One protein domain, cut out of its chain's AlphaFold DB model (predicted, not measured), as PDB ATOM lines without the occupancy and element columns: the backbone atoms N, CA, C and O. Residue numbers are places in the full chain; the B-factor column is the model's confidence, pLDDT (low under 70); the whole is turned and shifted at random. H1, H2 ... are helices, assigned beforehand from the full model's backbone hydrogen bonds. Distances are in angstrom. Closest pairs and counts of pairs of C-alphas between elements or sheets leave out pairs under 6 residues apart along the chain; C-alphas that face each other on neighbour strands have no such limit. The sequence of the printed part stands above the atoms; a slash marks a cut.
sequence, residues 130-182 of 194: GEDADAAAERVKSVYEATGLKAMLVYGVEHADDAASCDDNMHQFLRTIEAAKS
ATOM      1  N   GLY A 130      -4.178  22.820  45.428       91.12
ATOM      2  CA  GLY A 130      -3.712  21.440  45.299       91.12
ATOM      3  C   GLY A 130      -4.638  20.601  44.412       91.12
ATOM      4  O   GLY A 130      -5.767  21.014  44.153       91.12
ATOM      5  N   GLU A 131      -4.135  19.446  43.958       90.12
ATOM      6  CA  GLU A 131      -4.844  18.476  43.092       90.12
ATOM      7  C   GLU A 131      -5.974  17.730  43.789       90.12
ATOM      8  O   GLU A 131      -6.941  17.323  43.147       90.12
ATOM      9  N   ASP A 132      -5.870  17.602  45.101       90.44
ATOM     10  CA  ASP A 132      -6.836  16.937  45.950       90.44
ATOM     11  C   ASP A 132      -7.024  17.716  47.259       90.44
ATOM     12  O   ASP A 132      -6.357  18.723  47.532       90.44
ATOM     13  N   ALA A 133      -7.994  17.263  48.054       89.19
ATOM     14  CA  ALA A 133      -8.346  17.893  49.319       89.19
ATOM     15  C   ALA A 133      -7.178  17.898  50.319       89.19
ATOM     16  O   ALA A 133      -7.045  18.860  51.077       89.19
ATOM     17  N   ASP A 134      -6.319  16.877  50.294       89.81
ATOM     18  CA  ASP A 134      -5.199  16.730  51.224       89.81
ATOM     19  C   ASP A 134      -4.078  17.722  50.885       89.81
ATOM     20  O   ASP A 134      -3.657  18.501  51.742       89.81
ATOM     21  N   ALA A 135      -3.665  17.788  49.616       91.25
ATOM     22  CA  ALA A 135      -2.676  18.750  49.134       91.25
ATOM     23  C   ALA A 135      -3.140  20.198  49.353       91.25
ATOM     24  O   ALA A 135      -2.362  21.060  49.777       91.25
ATOM     25  N   ALA A 136      -4.425  20.472  49.108       91.75
ATOM     26  CA  ALA A 136      -4.995  21.783  49.386       91.75
ATOM     27  C   ALA A 136      -4.998  22.090  50.893       91.75
ATOM     28  O   ALA A 136      -4.677  23.214  51.288       91.75
ATOM     29  N   ALA A 137      -5.299  21.106  51.745       90.00
ATOM     30  CA  ALA A 137      -5.288  21.272  53.192       90.00
ATOM     31  C   ALA A 137      -3.889  21.534  53.760       90.00
ATOM     32  O   ALA A 137      -3.724  22.442  54.580       90.00
ATOM     33  N   GLU A 138      -2.871  20.814  53.289       91.19
ATOM     34  CA  GLU A 138      -1.480  21.083  53.661       91.19
ATOM     35  C   GLU A 138      -1.066  22.508  53.287       91.19
ATOM     36  O   GLU A 138      -0.460  23.219  54.097       91.19
ATOM     37  N   ARG A 139      -1.456  22.970  52.094       89.81
ATOM     38  CA  ARG A 139      -1.144  24.330  51.652       89.81
ATOM     39  C   ARG A 139      -1.844  25.391  52.497       89.81
ATOM     40  O   ARG A 139      -1.206  26.367  52.889       89.81
ATOM     41  N   VAL A 140      -3.120  25.195  52.828       90.31
ATOM     42  CA  VAL A 140      -3.866  26.090  53.731       90.31
ATOM     43  C   VAL A 140      -3.212  26.148  55.109       90.31
ATOM     44  O   VAL A 140      -3.034  27.237  55.658       90.31
ATOM     45  N   LYS A 141      -2.809  24.997  55.655       89.25
ATOM     46  CA  LYS A 141      -2.115  24.925  56.942       89.25
ATOM     47  C   LYS A 141      -0.789  25.688  56.911       89.25
ATOM     48  O   LYS A 141      -0.538  26.482  57.811       89.25
ATOM     49  N   SER A 142       0.011  25.514  55.858       87.94
ATOM     50  CA  SER A 142       1.272  26.245  55.678       87.94
ATOM     51  C   SER A 142       1.062  27.765  55.633       87.94
ATOM     52  O   SER A 142       1.785  28.505  56.301       87.94
ATOM     53  N   VAL A 143       0.043  28.238  54.907       87.00
ATOM     54  CA  VAL A 143      -0.300  29.668  54.858       87.00
ATOM     55  C   VAL A 143      -0.720  30.176  56.235       87.00
ATOM     56  O   VAL A 143      -0.242  31.228  56.665       87.00
ATOM     57  N   TYR A 144      -1.563  29.428  56.949       87.19
ATOM     58  CA  TYR A 144      -1.991  29.786  58.299       87.19
ATOM     59  C   TYR A 144      -0.812  29.878  59.272       87.19
ATOM     60  O   TYR A 144      -0.696  30.857  60.003       87.19
ATOM     61  N   GLU A 145       0.094  28.902  59.261       85.50
ATOM     62  CA  GLU A 145       1.274  28.895  60.131       85.50
ATOM     63  C   GLU A 145       2.235  30.051  59.818       85.50
ATOM     64  O   GLU A 145       2.814  30.633  60.733       85.50
ATOM     65  N   ALA A 146       2.379  30.420  58.542       82.44
ATOM     66  CA  ALA A 146       3.280  31.490  58.123       82.44
ATOM     67  C   ALA A 146       2.712  32.903  58.336       82.44
ATOM     68  O   ALA A 146       3.479  33.843  58.542       82.44
ATOM     69  N   THR A 147       1.390  33.078  58.241       79.50
ATOM     70  CA  THR A 147       0.767  34.416  58.133       79.50
ATOM     71  C   THR A 147      -0.379  34.664  59.111       79.50
ATOM     72  O   THR A 147      -0.806  35.803  59.280       79.50
ATOM     73  N   GLY A 148      -0.917  33.618  59.740       81.75
ATOM     74  CA  GLY A 148      -2.161  33.677  60.512       81.75
ATOM     75  C   GLY A 148      -3.427  33.798  59.654       81.75
ATOM     76  O   GLY A 148      -4.530  33.842  60.206       81.75
ATOM     77  N   LEU A 149      -3.303  33.834  58.320       83.75
ATOM     78  CA  LEU A 149      -4.440  33.930  57.407       83.75
ATOM     79  C   LEU A 149      -5.221  32.619  57.354       83.75
ATOM     80  O   LEU A 149      -4.659  31.526  57.306       83.75
ATOM     81  N   LYS A 150      -6.548  32.741  57.316       86.62
ATOM     82  CA  LYS A 150      -7.463  31.620  57.092       86.62
ATOM     83  C   LYS A 150      -7.832  31.547  55.615       86.62
ATOM     84  O   LYS A 150      -7.910  32.574  54.946       86.62
ATOM     85  N   ALA A 151      -8.114  30.343  55.134       86.88
ATOM     86  CA  ALA A 151      -8.540  30.110  53.761       86.88
ATOM     87  C   ALA A 151      -9.950  29.520  53.702       86.88
ATOM     88  O   ALA A 151     -10.399  28.843  54.629       86.88
ATOM     89  N   MET A 152     -10.622  29.754  52.577       89.88
ATOM     90  CA  MET A 152     -11.839  29.050  52.195       89.88
ATOM     91  C   MET A 152     -11.467  27.976  51.175       89.88
ATOM     92  O   MET A 152     -10.908  28.290  50.125       89.88
ATOM     93  N   LEU A 153     -11.760  26.714  51.489       90.38
ATOM     94  CA  LEU A 153     -11.502  25.603  50.583       90.38
ATOM     95  C   LEU A 153     -12.710  25.395  49.661       90.38
ATOM     96  O   LEU A 153     -13.828  25.210  50.140       90.38
ATOM     97  N   VAL A 154     -12.477  25.437  48.349       90.25
ATOM     98  CA  VAL A 154     -13.512  25.301  47.315       90.25
ATOM     99  C   VAL A 154     -13.154  24.128  46.408       90.25
ATOM    100  O   VAL A 154     -12.093  24.125  45.787       90.25
ATOM    101  N   TYR A 155     -14.044  23.138  46.323       91.06
ATOM    102  CA  TYR A 155     -13.939  22.070  45.330       91.06
ATOM    103  C   TYR A 155     -14.343  22.621  43.956       91.06
ATOM    104  O   TYR A 155     -15.472  23.072  43.778       91.06
ATOM    105  N   GLY A 156     -13.405  22.636  43.007       85.00
ATOM    106  CA  GLY A 156     -13.518  23.400  41.757       85.00
ATOM    107  C   GLY A 156     -14.155  22.678  40.563       85.00
ATOM    108  O   GLY A 156     -13.992  23.147  39.440       85.00
ATOM    109  N   VAL A 157     -14.815  21.530  40.753       85.06
ATOM    110  CA  VAL A 157     -15.453  20.794  39.645       85.06
ATOM    111  C   VAL A 157     -16.929  21.167  39.553       85.06
ATOM    112  O   VAL A 157     -17.692  20.946  40.487       85.06
ATOM    113  N   GLU A 158     -17.330  21.716  38.405       74.31
ATOM    114  CA  GLU A 158     -18.666  22.302  38.214       74.31
ATOM    115  C   GLU A 158     -19.606  21.450  37.343       74.31
ATOM    116  O   GLU A 158     -20.817  21.666  37.355       74.31
ATOM    117  N   HIS A 159     -19.080  20.488  36.575       79.94
ATOM    118  CA  HIS A 159     -19.864  19.740  35.592       79.94
ATOM    119  C   HIS A 159     -19.676  18.225  35.716       79.94
ATOM    120  O   HIS A 159     -18.556  17.745  35.875       79.94
ATOM    121  N   ALA A 160     -20.782  17.490  35.609       85.06
ATOM    122  CA  ALA A 160     -20.826  16.040  35.476       85.06
ATOM    123  C   ALA A 160     -21.807  15.689  34.351       85.06
ATOM    124  O   ALA A 160     -22.947  16.157  34.361       85.06
ATOM    125  N   ASP A 161     -21.360  14.876  33.395       88.19
ATOM    126  CA  ASP A 161     -22.162  14.458  32.238       88.19
ATOM    127  C   ASP A 161     -23.064  13.246  32.544       88.19
ATOM    128  O   ASP A 161     -23.977  12.927  31.780       88.19
ATOM    129  N   ASP A 162     -22.817  12.561  33.663       91.88
ATOM    130  CA  ASP A 162     -23.499  11.330  34.048       91.88
ATOM    131  C   ASP A 162     -23.682  11.202  35.571       91.88
ATOM    132  O   ASP A 162     -23.078  11.923  36.370       91.88
ATOM    133  N   ALA A 163     -24.549  10.268  35.969       89.75
ATOM    134  CA  ALA A 163     -24.905  10.053  37.368       89.75
ATOM    135  C   ALA A 163     -23.726   9.555  38.222       89.75
ATOM    136  O   ALA A 163     -23.605   9.980  39.366       89.75
ATOM    137  N   ALA A 164     -22.839   8.715  37.677       91.81
ATOM    138  CA  ALA A 164     -21.686   8.221  38.428       91.81
ATOM    139  C   ALA A 164     -20.683   9.356  38.685       91.81
ATOM    140  O   ALA A 164     -20.239   9.536  39.814       91.81
ATOM    141  N   SER A 165     -20.427  10.199  37.681       89.88
ATOM    142  CA  SER A 165     -19.622  11.416  37.844       89.88
ATOM    143  C   SER A 165     -20.232  12.396  38.863       89.88
ATOM    144  O   SER A 165     -19.508  13.087  39.580       89.88
ATOM    145  N   CYS A 166     -21.565  12.463  38.961       91.19
ATOM    146  CA  CYS A 166     -22.251  13.258  39.984       91.19
ATOM    147  C   CYS A 166     -22.027  12.693  41.395       91.19
ATOM    148  O   CYS A 166     -21.726  13.456  42.320       91.19
ATOM    149  N   ASP A 167     -22.143  11.376  41.559       93.56
ATOM    150  CA  ASP A 167     -21.867  10.710  42.832       93.56
ATOM    151  C   ASP A 167     -20.401  10.906  43.240       93.56
ATOM    152  O   ASP A 167     -20.121  11.251  44.390       93.56
ATOM    153  N   ASP A 168     -19.460  10.776  42.305       91.62
ATOM    154  CA  ASP A 168     -18.037  11.019  42.553       91.62
ATOM    155  C   ASP A 168     -17.774  12.468  42.989       91.62
ATOM    156  O   ASP A 168     -17.070  12.705  43.976       91.62
ATOM    157  N   ASN A 169     -18.396  13.450  42.327       92.06
ATOM    158  CA  ASN A 169     -18.305  14.857  42.725       92.06
ATOM    159  C   ASN A 169     -18.842  15.094  44.142       92.06
ATOM    160  O   ASN A 169     -18.222  15.832  44.912       92.06
ATOM    161  N   MET A 170     -19.950  14.444  44.518       92.06
ATOM    162  CA  MET A 170     -20.476  14.506  45.884       92.06
ATOM    163  C   MET A 170     -19.472  13.932  46.893       92.06
ATOM    164  O   MET A 170     -19.212  14.552  47.926       92.06
ATOM    165  N   HIS A 171     -18.854  12.789  46.590       93.44
ATOM    166  CA  HIS A 171     -17.833  12.199  47.459       93.44
ATOM    167  C   HIS A 171     -16.620  13.124  47.630       93.44
ATOM    168  O   HIS A 171     -16.133  13.290  48.752       93.44
ATOM    169  N   GLN A 172     -16.149  13.767  46.559       92.19
ATOM    170  CA  GLN A 172     -15.033  14.714  46.642       92.19
ATOM    171  C   GLN A 172     -15.396  15.982  47.421       92.19
ATOM    172  O   GLN A 172     -14.588  16.491  48.203       92.19
ATOM    173  N   PHE A 173     -16.630  16.464  47.285       92.56
ATOM    174  CA  PHE A 173     -17.126  17.578  48.084       92.56
ATOM    175  C   PHE A 173     -17.154  17.237  49.582       92.56
ATOM    176  O   PHE A 173     -16.664  18.011  50.407       92.56
ATOM    177  N   LEU A 174     -17.642  16.045  49.942       93.88
ATOM    178  CA  LEU A 174     -17.626  15.563  51.327       93.88
ATOM    179  C   LEU A 174     -16.199  15.428  51.874       93.88
ATOM    180  O   LEU A 174     -15.932  15.895  52.981       93.88
ATOM    181  N   ARG A 175     -15.260  14.894  51.084       92.25
ATOM    182  CA  ARG A 175     -13.833  14.857  51.457       92.25
ATOM    183  C   ARG A 175     -13.254  16.248  51.686       92.25
ATOM    184  O   ARG A 175     -12.502  16.454  52.632       92.25
ATOM    185  N   THR A 176     -13.635  17.216  50.859       91.69
ATOM    186  CA  THR A 176     -13.211  18.614  51.006       91.69
ATOM    187  C   THR A 176     -13.709  19.207  52.329       91.69
ATOM    188  O   THR A 176     -12.951  19.871  53.038       91.69
ATOM    189  N   ILE A 177     -14.959  18.917  52.716       91.94
ATOM    190  CA  ILE A 177     -15.509  19.299  54.026       91.94
ATOM    191  C   ILE A 177     -14.730  18.632  55.163       91.94
ATOM    192  O   ILE A 177     -14.425  19.280  56.165       91.94
ATOM    193  N   GLU A 178     -14.424  17.342  55.040       91.88
ATOM    194  CA  GLU A 178     -13.660  16.608  56.050       91.88
ATOM    195  C   GLU A 178     -12.248  17.169  56.225       91.88
ATOM    196  O   GLU A 178     -11.847  17.444  57.357       91.88
ATOM    197  N   ALA A 179     -11.544  17.439  55.127       88.25
ATOM    198  CA  ALA A 179     -10.236  18.082  55.149       88.25
ATOM    199  C   ALA A 179     -10.303  19.458  55.832       88.25
ATOM    200  O   ALA A 179      -9.478  19.769  56.695       88.25
ATOM    201  N   ALA A 180     -11.342  20.250  55.544       88.69
ATOM    202  CA  ALA A 180     -11.518  21.570  56.141       88.69
ATOM    203  C   ALA A 180     -11.738  21.549  57.664       88.69
ATOM    204  O   ALA A 180     -11.373  22.505  58.353       88.69
ATOM    205  N   LYS A 181     -12.278  20.457  58.225       87.44
ATOM    206  CA  LYS A 181     -12.441  20.301  59.686       87.44
ATOM    207  C   LYS A 181     -11.109  20.197  60.429       87.44
ATOM    208  O   LYS A 181     -11.075  20.456  61.629       87.44
ATOM    209  N   SER A 182     -10.032  19.813  59.743       80.69
ATOM    210  CA  SER A 182      -8.695  19.713  60.342       80.69
ATOM    211  C   SER A 182      -8.042  21.077  60.593       80.69
ATOM    212  O   SER A 182      -7.054  21.163  61.327       80.69
TER     213      SER A 182
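AT A GLANCE: This is residues 130 to 182 of the 194 residues of a protein of Arabis nemorensis (UniProt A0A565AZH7). The longest helix, H2, and the shorter H1 run the same way but are shifted lengthwise and overlap only in part, and a long link with no named element, residues 148 to 162, runs back along the length of the rod to join the end of H1 to the start of H2. The printed part has 53 residues with two named helices, H1 then H2 along the chain, and no named strand. The class is all helix, with 34 of the 53 residues in the helices. The whole is loose, with a radius of gyration of the C-alphas of 12.8 A, and spans 41 by 16 by 14 A.

IN THESE COORDINATES: H2 is residues 163 to 181, 27.5 A from first to last C-alpha; it begins at C-alpha 163, (-24.905, 10.053, 37.368), and ends at C-alpha 181, (-12.441, 20.301, 59.686). H1 is residues 133 to 147, 20.8 A from first to last C-alpha, and begins at C-alpha 133, (-8.346, 17.893, 49.319).

HOW THE PARTS SIT: H2 touches H1 with residues 172 to 180 alone, and H1 touches H2 with residues 133 to 137 alone. The closest C-alphas of the two are those of Ala 133 and Thr 176, 5.2 A apart. Their lines stand at a shallow tilt of 28 degrees, and they run the same way. Their centres are 19.2 A apart. In H1 and H2 every O i to N i+4 pair is within hydrogen-bond range.

THE WHOLE: The outline is a rod, and the two C-alphas farthest apart, those of Ala 146 and Asp 162, are 41.3 A apart. The link from H1 to H2 is long, with 15 residues between them. The printed part has no cut. Its mean pLDDT is 88.7, and no printed residue is under 70.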